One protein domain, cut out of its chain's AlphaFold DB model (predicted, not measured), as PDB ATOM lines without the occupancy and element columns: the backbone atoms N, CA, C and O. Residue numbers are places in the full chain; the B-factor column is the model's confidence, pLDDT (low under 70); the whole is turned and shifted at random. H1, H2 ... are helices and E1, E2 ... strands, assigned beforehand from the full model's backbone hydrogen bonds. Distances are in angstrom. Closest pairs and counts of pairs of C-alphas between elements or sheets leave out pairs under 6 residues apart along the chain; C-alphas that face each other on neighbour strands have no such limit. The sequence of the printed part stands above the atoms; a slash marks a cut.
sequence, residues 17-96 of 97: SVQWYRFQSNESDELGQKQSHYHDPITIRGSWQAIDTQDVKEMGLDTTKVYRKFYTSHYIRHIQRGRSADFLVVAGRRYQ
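What this domain is: This is residues 17 to 96 of the 97 residues of the protein "Phage protein" of Xenorhabdus vietnamensis (UniProt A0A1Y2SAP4). The model is an elongated arch: a curled sheet of five strands, like part of a barrel, with the hairpin of E2 and E3 reaching away as an arm at one end and the short helix H1 at the other. E4 bends where it passes from E1 to E5, and E1 runs on into E2, from the sheet into the arm. The printed part has 80 residues with seven named strands and one named helix, along the chain E1 E2 E3 E4 H1 E5 E6 E7; the larger sheet has the order E5 E4 E1 E6 E7 and is antiparallel, as is the pair E2 and E3. The class is mostly strand, and the whole is loose, with a radius of gyration of the C-alphas of 14.7 A and spans of 46 by 27 by 21 A.

How they stand to each other: Begin with E1, residues 17 to 21, an inner strand of the strongly twisted sheet. It runs on into E2, residues 23 to 28, at 32 degrees across one residue. E2 forms a hairpin with E3, residues 34 to 38; look for N 27 and O 35, 2.9 A apart. E4, residues 42 to 50, bends by 66 degrees at residue 46, and its pairing is staggered: residues 42 to 45 pair with E1, antiparallel, with N 18 and O 44 at 2.8 A. Its residues 47 to 50 pair with the edge strand E5, residues 68 to 71, with N 49 and O 69 at 2.9 A. H1, residues 53 to 58, is not on the sheet, and its O i to N i+4 pairs are within hydrogen-bond range. E6, residues 87 to 90, is the antiparallel neighbour of E1, with N 89 and O 19 at 2.8 A. E6 forms a hairpin with the other edge strand, E7, residues 93 to 95, where N 90 and O 93 are 2.9 A apart. E1 is apart from E5 and from E7.

Where its parts are: Find C-alpha 17 at (118.226, 120.034, 126.218); from there E1 runs 13.2 A to C-alpha 21. E2 covers 14.9 A, and E3 12.9 A. E4 is the longest strand, 22.2 A from C-alpha 42 at (109.260, 116.477, 123.526) to C-alpha 50 at (126.327, 129.482, 117.690). H1 has six residues, E5 and E6 four each, and E7 three, ending at C-alpha 95 at (113.824, 128.655, 116.441).

The domain as a whole: The two C-alphas farthest apart, those of Glu 30 and Gln 54, are 45.8 A apart. The printed part has no cut. The link from E5 to E6, residues 72 to 86, is long, and the one from H1 to E5 is short. The mean pLDDT of the printed part is 86.7; look to residues 81 to 82 for the values under 70.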
ATOM      1  N   SER A  17     119.617 120.483 126.319       91.31
ATOM      2  CA  SER A  17     118.226 120.034 126.218       91.31
ATOM      3  C   SER A  17     117.397 121.103 125.515       91.31
ATOM      4  O   SER A  17     117.499 122.285 125.837       91.31
ATOM      5  N   VAL A  18     116.584 120.673 124.559       91.88
ATOM      6  CA  VAL A  18     115.762 121.524 123.697       91.88
ATOM      7  C   VAL A  18     114.350 120.956 123.664       91.88
ATOM      8  O   VAL A  18     114.180 119.740 123.586       91.88
ATOM      9  N   GLN A  19     113.337 121.817 123.707       94.31
ATOM     10  CA  GLN A  19     111.955 121.386 123.506       94.31
ATOM     11  C   GLN A  19     111.646 121.377 122.011       94.31
ATOM     12  O   GLN A  19     111.833 122.386 121.332       94.31
ATOM     13  N   TRP A  20     111.189 120.243 121.496       94.31
ATOM     14  CA  TRP A  20     110.840 120.062 120.094       94.31
ATOM     15  C   TRP A  20     109.333 119.935 119.930       94.31
ATOM     16  O   TRP A  20     108.704 119.034 120.481       94.31
ATOM     17  N   TYR A  21     108.783 120.840 119.126       92.44
ATOM     18  CA  TYR A  21     107.379 120.888 118.758       92.44
ATOM     19  C   TYR A  21     107.225 120.365 117.339       92.44
ATOM     20  O   TYR A  21     107.715 120.958 116.371       92.44
ATOM     21  N   ARG A  22     106.543 119.229 117.227       90.19
ATOM     22  CA  ARG A  22     106.334 118.533 115.958       90.19
ATOM     23  C   ARG A  22     105.034 118.986 115.335       90.19
ATOM     24  O   ARG A  22     103.996 118.928 115.989       90.19
ATOM     25  N   PHE A  23     105.083 119.399 114.077       89.50
ATOM     26  CA  PHE A  23     103.883 119.790 113.358       89.50
ATOM     27  C   PHE A  23     102.946 118.592 113.185       89.50
ATOM     28  O   PHE A  23     103.332 117.571 112.594       89.50
ATOM     29  N   GLN A  24     101.704 118.755 113.633       88.00
ATOM     30  CA  GLN A  24     100.652 117.754 113.543       88.00
ATOM     31  C   GLN A  24      99.770 118.002 112.317       88.00
ATOM     32  O   GLN A  24      99.789 117.205 111.378       88.00
ATOM     33  N   SER A  25      99.045 119.119 112.296       85.19
ATOM     34  CA  SER A  25      98.045 119.435 111.271       85.19
ATOM     35  C   SER A  25      97.858 120.941 111.113       85.19
ATOM     36  O   SER A  25      98.270 121.732 111.959       85.19
ATOM     37  N   ASN A  26      97.250 121.337 109.996       84.31
ATOM     38  CA  ASN A  26      96.683 122.669 109.835       84.31
ATOM     39  C   ASN A  26      95.168 122.514 109.882       84.31
ATOM     40  O   ASN A  26      94.624 121.747 109.088       84.31
ATOM     41  N   GLU A  27      94.516 123.226 110.787       82.31
ATOM     42  CA  GLU A  27      93.063 123.293 110.882       82.31
ATOM     43  C   GLU A  27      92.609 124.679 110.429       82.31
ATOM     44  O   GLU A  27      93.279 125.678 110.699       82.31
ATOM     45  N   SER A  28      91.532 124.742 109.651       83.50
ATOM     46  CA  SER A  28      90.950 126.017 109.241       83.50
ATOM     47  C   SER A  28      89.910 126.420 110.273       83.50
ATOM     48  O   SER A  28      88.982 125.659 110.525       83.50
ATOM     49  N   ASP A  29      90.063 127.611 110.835       82.12
ATOM     50  CA  ASP A  29      89.080 128.203 111.739       82.12
ATOM     51  C   ASP A  29      87.818 128.653 110.972       82.12
ATOM     52  O   ASP A  29      87.823 128.726 109.739       82.12
ATOM     53  N   GLU A  30      86.757 129.026 111.689       81.06
ATOM     54  CA  GLU A  30      85.473 129.503 111.144       81.06
ATOM     55  C   GLU A  30      85.636 130.722 110.214       81.06
ATOM     56  O   GLU A  30      84.840 130.946 109.302       81.06
ATOM     57  N   LEU A  31      86.722 131.483 110.393       83.81
ATOM     58  CA  LEU A  31      87.113 132.638 109.575       83.81
ATOM     59  C   LEU A  31      87.971 132.271 108.345       83.81
ATOM     60  O   LEU A  31      88.473 133.156 107.651       83.81
ATOM     61  N   GLY A  32      88.206 130.982 108.086       77.94
ATOM     62  CA  GLY A  32      89.032 130.492 106.977       77.94
ATOM     63  C   GLY A  32      90.543 130.657 107.179       77.94
ATOM     64  O   GLY A  32      91.317 130.443 106.241       77.94
ATOM     65  N   GLN A  33      90.995 131.025 108.383       80.56
ATOM     66  CA  GLN A  33      92.421 131.110 108.705       80.56
ATOM     67  C   GLN A  33      92.983 129.738 109.075       80.56
ATOM     68  O   GLN A  33      92.389 129.011 109.864       80.56
ATOM     69  N   LYS A  34      94.156 129.393 108.534       77.31
ATOM     70  CA  LYS A  34      94.844 128.135 108.851       77.31
ATOM     71  C   LYS A  34      95.640 128.279 110.144       77.31
ATOM     72  O   LYS A  34      96.657 128.970 110.161       77.31
ATOM     73  N   GLN A  35      95.215 127.587 111.191       83.38
ATOM     74  CA  GLN A  35      95.951 127.444 112.439       83.38
ATOM     75  C   GLN A  35      96.781 126.156 112.411       83.38
ATOM     76  O   GLN A  35      96.300 125.087 112.040       83.38
ATOM     77  N   SER A  36      98.064 126.255 112.768       86.62
ATOM     78  CA  SER A  36      98.955 125.095 112.857       86.62
ATOM     79  C   SER A  36      98.895 124.479 114.249       86.62
ATOM     80  O   SER A  36      99.286 125.117 115.226       86.62
ATOM     81  N   HIS A  37      98.495 123.215 114.317       87.94
ATOM     82  CA  HIS A  37      98.509 122.415 115.532       87.94
ATOM     83  C   HIS A  37      99.807 121.620 115.621       87.94
ATOM     84  O   HIS A  37     100.317 121.070 114.636       87.94
ATOM     85  N   TYR A  38     100.348 121.572 116.830       89.19
ATOM     86  CA  TYR A  38     101.587 120.885 117.151       89.19
ATOM     87  C   TYR A  38     101.313 119.839 118.222       89.19
ATOM     88  O   TYR A  38     100.471 120.045 119.092       89.19
ATOM     89  N   HIS A  39     102.049 118.733 118.164       90.19
ATOM     90  CA  HIS A  39     102.053 117.750 119.239       90.19
ATOM     91  C   HIS A  39     102.649 118.333 120.524       90.19
ATOM     92  O   HIS A  39     103.398 119.317 120.480       90.19
ATOM     93  N   ASP A  40     102.392 117.650 121.642       90.44
ATOM     94  CA  ASP A  40     103.029 117.954 122.919       90.44
ATOM     95  C   ASP A  40     104.559 118.014 122.778       90.44
ATOM     96  O   ASP A  40     105.161 117.168 122.097       90.44
ATOM     97  N   PRO A  41     105.207 119.018 123.396       92.00
ATOM     98  CA  PRO A  41     106.635 119.216 123.248       92.00
ATOM     99  C   PRO A  41     107.411 118.049 123.839       92.00
ATOM    100  O   PRO A  41     107.249 117.692 125.007       92.00
ATOM    101  N   ILE A  42     108.334 117.503 123.050       93.81
ATOM    102  CA  ILE A  42     109.260 116.477 123.526       93.81
ATOM    103  C   ILE A  42     110.632 117.082 123.794       93.81
ATOM    104  O   ILE A  42     111.158 117.863 123.001       93.81
ATOM    105  N   THR A  43     111.231 116.721 124.927       92.88
ATOM    106  CA  THR A  43     112.580 117.184 125.262       92.88
ATOM    107  C   THR A  43     113.602 116.315 124.542       92.88
ATOM    108  O   THR A  43     113.739 115.131 124.843       92.88
ATOM    109  N   ILE A  44     114.344 116.910 123.612       92.50
ATOM    110  CA  ILE A  44     115.436 116.253 122.892       92.50
ATOM    111  C   ILE A  44     116.787 116.816 123.319       92.50
ATOM    112  O   ILE A  44     116.898 117.959 123.761       92.50
ATOM    113  N   ARG A  45     117.834 116.001 123.185       90.12
ATOM    114  CA  ARG A  45     119.214 116.394 123.481       90.12
ATOM    115  C   ARG A  45     120.040 116.447 122.208       90.12
ATOM    116  O   ARG A  45     119.883 115.597 121.332       90.12
ATOM    117  N   GLY A  46     120.927 117.426 122.140       90.25
ATOM    118  CA  GLY A  46     121.873 117.566 121.043       90.25
ATOM    119  C   GLY A  46     122.902 118.653 121.309       90.25
ATOM    120  O   GLY A  46     122.863 119.331 122.337       90.25
ATOM    121  N   SER A  47     123.822 118.830 120.369       90.06
ATOM    122  CA  SER A  47     124.789 119.925 120.409       90.06
ATOM    123  C   SER A  47     124.177 121.168 119.783       90.06
ATOM    124  O   SER A  47     123.821 121.152 118.606       90.06
ATOM    125  N   TRP A  48     124.059 122.238 120.561       90.19
ATOM    126  CA  TRP A  48     123.504 123.511 120.121       90.19
ATOM    127  C   TRP A  48     124.606 124.567 120.105       90.19
ATOM    128  O   TRP A  48     125.146 124.954 121.140       90.19
ATOM    129  N   GLN A  49     124.976 124.997 118.902       89.94
ATOM    130  CA  GLN A  49     126.159 125.815 118.654       89.94
ATOM    131  C   GLN A  49     125.766 127.128 117.982       89.94
ATOM    132  O   GLN A  49     124.892 127.168 117.111       89.94
ATOM    133  N   ALA A  50     126.410 128.215 118.404       88.06
ATOM    134  CA  ALA A  50     126.327 129.482 117.690       88.06
ATOM    135  C   ALA A  50     127.056 129.358 116.344       88.06
ATOM    136  O   ALA A  50     128.046 128.635 116.241       88.06
ATOM    137  N   ILE A  51     126.540 130.039 115.325       88.06
ATOM    138  CA  ILE A  51     127.223 130.216 114.043       88.06
ATOM    139  C   ILE A  51     127.771 131.641 114.027       88.06
ATOM    140  O   ILE A  51     127.095 132.551 114.513       88.06
ATOM    141  N   ASP A  52     128.976 131.826 113.493       86.19
ATOM    142  CA  ASP A  52     129.540 133.158 113.298       86.19
ATOM    143  C   ASP A  52     128.775 133.921 112.203       86.19
ATOM    144  O   ASP A  52     128.284 133.340 111.234       86.19
ATOM    145  N   THR A  53     128.671 135.239 112.335       83.81
ATOM    146  CA  THR A  53     128.028 136.092 111.330       83.81
ATOM    147  C   THR A  53     128.731 136.015 109.970       83.81
ATOM    148  O   THR A  53     128.074 136.148 108.936       83.81
ATOM    149  N   GLN A  54     130.047 135.772 109.945       85.88
ATOM    150  CA  GLN A  54     130.800 135.562 108.711       85.88
ATOM    151  C   GLN A  54     130.369 134.274 107.998       85.88
ATOM    152  O   GLN A  54     130.023 134.332 106.819       85.88
ATOM    153  N   ASP A  55     130.262 133.157 108.721       85.75
ATOM    154  CA  ASP A  55     129.740 131.888 108.192       85.75
ATOM    155  C   ASP A  55     128.306 132.052 107.651       85.75
ATOM    156  O   ASP A  55     127.968 131.534 106.588       85.75
ATOM    157  N   VAL A  56     127.446 132.790 108.368       86.19
ATOM    158  CA  VAL A  56     126.065 133.090 107.933       86.19
ATOM    159  C   VAL A  56     126.067 133.843 106.602       86.19
ATOM    160  O   VAL A  56     125.305 133.501 105.696       86.19
ATOM    161  N   LYS A  57     126.946 134.840 106.464       86.06
ATOM    162  CA  LYS A  57     127.098 135.623 105.235       86.06
ATOM    163  C   LYS A  57     127.609 134.765 104.076       86.06
ATOM    164  O   LYS A  57     127.092 134.886 102.969       86.06
ATOM    165  N   GLU A  58     128.587 133.897 104.320       88.75
ATOM    166  CA  GLU A  58     129.129 132.973 103.314       88.75
ATOM    167  C   GLU A  58     128.081 131.957 102.837       88.75
ATOM    168  O   GLU A  58     128.052 131.609 101.658       88.75
ATOM    169  N   MET A  59     127.153 131.550 103.709       86.56
ATOM    170  CA  MET A  59     125.996 130.719 103.345       86.56
ATOM    171  C   MET A  59     124.901 131.485 102.578       86.56
ATOM    172  O   MET A  59     123.902 130.881 102.188       86.56
ATOM    173  N   GLY A  60     125.049 132.800 102.377       87.56
ATOM    174  CA  GLY A  60     124.039 133.651 101.742       87.56
ATOM    175  C   GLY A  60     122.779 133.848 102.592       87.56
ATOM    176  O   GLY A  60     121.722 134.186 102.058       87.56
ATOM    177  N   LEU A  61     122.871 133.608 103.902       86.62
ATOM    178  CA  LEU A  61     121.769 133.779 104.842       86.62
ATOM    179  C   LEU A  61     121.683 135.229 105.339       86.62
ATOM    180  O   LEU A  61     122.643 135.999 105.294       86.62
ATOM    181  N   ASP A  62     120.504 135.599 105.831       86.44
ATOM    182  CA  ASP A  62     120.197 136.952 106.289       86.44
ATOM    183  C   ASP A  62     120.936 137.288 107.594       86.44
ATOM    184  O   ASP A  62     120.540 136.864 108.678       86.44
ATOM    185  N   THR A  63     121.991 138.095 107.513       85.50
ATOM    186  CA  THR A  63     122.846 138.437 108.662       85.50
ATOM    187  C   THR A  63     122.140 139.232 109.765       85.50
ATOM    188  O   THR A  63     122.695 139.374 110.853       85.50
ATOM    189  N   THR A  64     120.919 139.728 109.531       86.12
ATOM    190  CA  THR A  64     120.103 140.362 110.579       86.12
ATOM    191  C   THR A  64     119.484 139.341 111.540       86.12
ATOM    192  O   THR A  64     119.052 139.699 112.638       86.12
ATOM    193  N   LYS A  65     119.456 138.056 111.157       85.12
ATOM    194  CA  LYS A  65     118.886 136.960 111.944       85.12
ATOM    195  C   LYS A  65     119.968 136.171 112.671       85.12
ATOM    196  O   LYS A  65     121.081 135.979 112.194       85.12
ATOM    197  N   VAL A  66     119.605 135.649 113.843       85.69
ATOM    198  CA  VAL A  66     120.495 134.807 114.650       85.69
ATOM    199  C   VAL A  66     120.299 133.344 114.271       85.69
ATOM    200  O   VAL A  66     119.320 132.717 114.682       85.69
ATOM    201  N   TYR A  67     121.259 132.788 113.537       87.88
ATOM    202  CA  TYR A  67     121.280 131.370 113.183       87.88
ATOM    203  C   TYR A  67     122.088 130.543 114.179       87.88
ATOM    204  O   TYR A  67     123.055 131.007 114.787       87.88
ATOM    205  N   ARG A  68     121.676 129.286 114.356       90.00
ATOM    206  CA  ARG A  68     122.345 128.313 115.223       90.00
ATOM    207  C   ARG A  68     122.351 126.942 114.568       90.00
ATOM    208  O   ARG A  68     121.394 126.579 113.890       90.00
ATOM    209  N   LYS A  69     123.422 126.179 114.786       90.44
ATOM    210  CA  LYS A  69     123.519 124.778 114.358       90.44
ATOM    211  C   LYS A  69     123.051 123.891 115.499       90.44
ATOM    212  O   LYS A  69     123.528 124.028 116.627       90.44
ATOM    213  N   PHE A  70     122.145 122.970 115.196       90.50
ATOM    214  CA  PHE A  70     121.707 121.954 116.138       90.50
ATOM    215  C   PHE A  70     121.988 120.561 115.591       90.50
ATOM    216  O   PHE A  70     121.377 120.135 114.614       90.50
ATOM    217  N   TYR A  71     122.900 119.845 116.239       89.00
ATOM    218  CA  TYR A  71     123.210 118.462 115.901       89.00
ATOM    219  C   TYR A  71     122.454 117.530 116.844       89.00
ATOM    220  O   TYR A  71     122.722 117.498 118.046       89.00
ATOM    221  N   THR A  72     121.526 116.756 116.291       88.94
ATOM    222  CA  THR A  72     120.695 115.790 117.019       88.94
ATOM    223  C   THR A  72     120.517 114.521 116.189       88.94
ATOM    224  O   THR A  72     120.606 114.558 114.965       88.94
ATOM    225  N   SER A  73     120.249 113.393 116.846       86.38
ATOM    226  CA  SER A  73     119.827 112.158 116.169       86.38
ATOM    227  C   SER A  73     118.358 112.173 115.750       86.38
ATOM    228  O   SER A  73     117.903 111.249 115.081       86.38
ATOM    229  N   HIS A  74     117.594 113.176 116.179       87.31
ATOM    230  CA  HIS A  74     116.182 113.291 115.846       87.31
ATOM    231  C   HIS A  74     116.019 113.943 114.476       87.31
ATOM    232  O   HIS A  74     116.598 114.991 114.200       87.31
ATOM    233  N   TYR A  75     115.193 113.334 113.628       86.50
ATOM    234  CA  TYR A  75     114.859 113.903 112.330       86.50
ATOM    235  C   TYR A  75     113.834 115.032 112.495       86.50
ATOM    236  O   TYR A  75     112.633 114.780 112.622       86.50
ATOM    237  N   ILE A  76     114.327 116.272 112.525       86.56
ATOM    238  CA  ILE A  76     113.509 117.487 112.607       86.56
ATOM    239  C   ILE A  76     113.059 117.870 111.200       86.56
ATOM    240  O   ILE A  76     113.874 117.954 110.282       86.56
ATOM    241  N   ARG A  77     111.755 118.095 111.017       84.69
ATOM    242  CA  ARG A  77     111.197 118.391 109.694       84.69
ATOM    243  C   ARG A  77     111.276 119.882 109.382       84.69
ATOM    244  O   ARG A  77     110.714 120.708 110.102       84.69
ATOM    245  N   HIS A  78     111.922 120.194 108.264       82.06
ATOM    246  CA  HIS A  78     111.950 121.534 107.679       82.06
ATOM    247  C   HIS A  78     110.616 121.888 107.012       82.06
ATOM    248  O   HIS A  78     109.748 121.031 106.812       82.06
ATOM    249  N   ILE A  79     110.464 123.162 106.645       80.19
ATOM    250  CA  ILE A  79     109.289 123.644 105.919       80.19
ATOM    251  C   ILE A  79     109.123 122.902 104.581       80.19
ATOM    252  O   ILE A  79     110.072 122.731 103.817       80.19
ATOM    253  N   GLN A  80     107.901 122.452 104.295       71.94
ATOM    254  CA  GLN A  80     107.529 121.794 103.038       71.94
ATOM    255  C   GLN A  80     106.303 122.496 102.444       71.94
ATOM    256  O   GLN A  80     105.500 123.076 103.174       71.94
ATOM    257  N   ARG A  81     106.123 122.461 101.115       69.94
ATOM    258  CA  ARG A  81     104.939 123.082 100.488       69.94
ATOM    259  C   ARG A  81     103.657 122.505 101.099       69.94
ATOM    260  O   ARG A  81     103.466 121.295 101.103       69.94
ATOM    261  N   GLY A  82     102.786 123.383 101.599       68.56
ATOM    262  CA  GLY A  82     101.496 123.015 102.195       68.56
ATOM    263  C   GLY A  82     101.542 122.563 103.660       68.56
ATOM    264  O   GLY A  82     100.488 122.268 104.220       68.56
ATOM    265  N   ARG A  83     102.720 122.540 104.301       73.44
ATOM    266  CA  ARG A  83     102.903 122.100 105.692       73.44
ATOM    267  C   ARG A  83     103.793 123.076 106.464       73.44
ATOM    268  O   ARG A  83     104.820 123.513 105.951       73.44
ATOM    269  N   SER A  84     103.437 123.385 107.708       82.69
ATOM    270  CA  SER A  84     104.310 124.192 108.567       82.69
ATOM    271  C   SER A  84     105.497 123.357 109.057       82.69
ATOM    272  O   SER A  84     105.394 122.136 109.201       82.69
ATOM    273  N   ALA A  85     106.635 124.012 109.292       87.00
ATOM    274  CA  ALA A  85     107.819 123.362 109.842       87.00
ATOM    275  C   ALA A  85     107.618 122.978 111.313       87.00
ATOM    276  O   ALA A  85     106.833 123.609 112.039       87.00
ATOM    277  N   ASP A  86     108.396 121.994 111.759       89.75
ATOM    278  CA  ASP A  86     108.638 121.796 113.184       89.75
ATOM    279  C   ASP A  86     109.353 123.030 113.759       89.75
ATOM    280  O   ASP A  86     109.965 123.811 113.030       89.75
ATOM    281  N   PHE A  87     109.308 123.224 115.075       91.69
ATOM    282  CA  PHE A  87     110.112 124.267 115.711       91.69
ATOM    283  C   PHE A  87     110.723 123.801 117.025       91.69
ATOM    284  O   PHE A  87     110.273 122.844 117.660       91.69
ATOM    285  N   LEU A  88     111.778 124.500 117.424       92.56
ATOM    286  CA  LEU A  88     112.531 124.239 118.639       92.56
ATOM    287  C   LEU A  88     112.387 125.416 119.598       92.56
ATOM    288  O   LEU A  88     112.389 126.571 119.172       92.56
ATOM    289  N   VAL A  89     112.306 125.134 120.895       92.62
ATOM    290  CA  VAL A  89     112.380 126.147 121.949       92.62
ATOM    291  C   VAL A  89     113.598 125.873 122.820       92.62
ATOM    292  O   VAL A  89     113.714 124.819 123.451       92.62
ATOM    293  N   VAL A  90     114.512 126.842 122.849       89.44
ATOM    294  CA  VAL A  90     115.759 126.795 123.620       89.44
ATOM    295  C   VAL A  90     115.814 128.018 124.514       89.44
ATOM    296  O   VAL A  90     115.786 129.142 124.017       89.44
ATOM    297  N   ALA A  91     115.878 127.810 125.831       86.12
ATOM    298  CA  ALA A  91     115.903 128.892 126.821       86.12
ATOM    299  C   ALA A  91     114.789 129.946 126.600       86.12
ATOM    300  O   ALA A  91     115.035 131.149 126.637       86.12
ATOM    301  N   GLY A  92     113.570 129.487 126.290       86.62
ATOM    302  CA  GLY A  92     112.407 130.346 126.032       86.62
ATOM    303  C   GLY A  92     112.379 131.024 124.656       86.62
ATOM    304  O   GLY A  92     111.411 131.708 124.340       86.62
ATOM    305  N   ARG A  93     113.398 130.831 123.810       89.19
ATOM    306  CA  ARG A  93     113.446 131.387 122.449       89.19
ATOM    307  C   ARG A  93     113.040 130.343 121.419       89.19
ATOM    308  O   ARG A  93     113.521 129.213 121.462       89.19
ATOM    309  N   ARG A  94     112.182 130.744 120.478       90.69
ATOM    310  CA  ARG A  94     111.705 129.906 119.373       90.69
ATOM    311  C   ARG A  94     112.659 129.980 118.182       90.69
ATOM    312  O   ARG A  94     113.023 131.069 117.752       90.69
ATOM    313  N   TYR A  95     112.993 128.821 117.628       89.56
ATOM    314  CA  TYR A  95     113.824 128.655 116.441       89.56
ATOM    315  C   TYR A  95     113.108 127.773 115.424       89.56
ATOM    316  O   TYR A  95     112.533 126.743 115.782       89.56
ATOM    317  N   GLN A  96     113.145 128.189 114.163       87.75
ATOM    318  CA  GLN A  96     112.609 127.427 113.040       87.75
ATOM    319  C   GLN A  96     113.777 126.889 112.199       87.75
ATOM    320  O   GLN A  96     114.749 127.624 112.007       87.75
TER     321      GLN A  96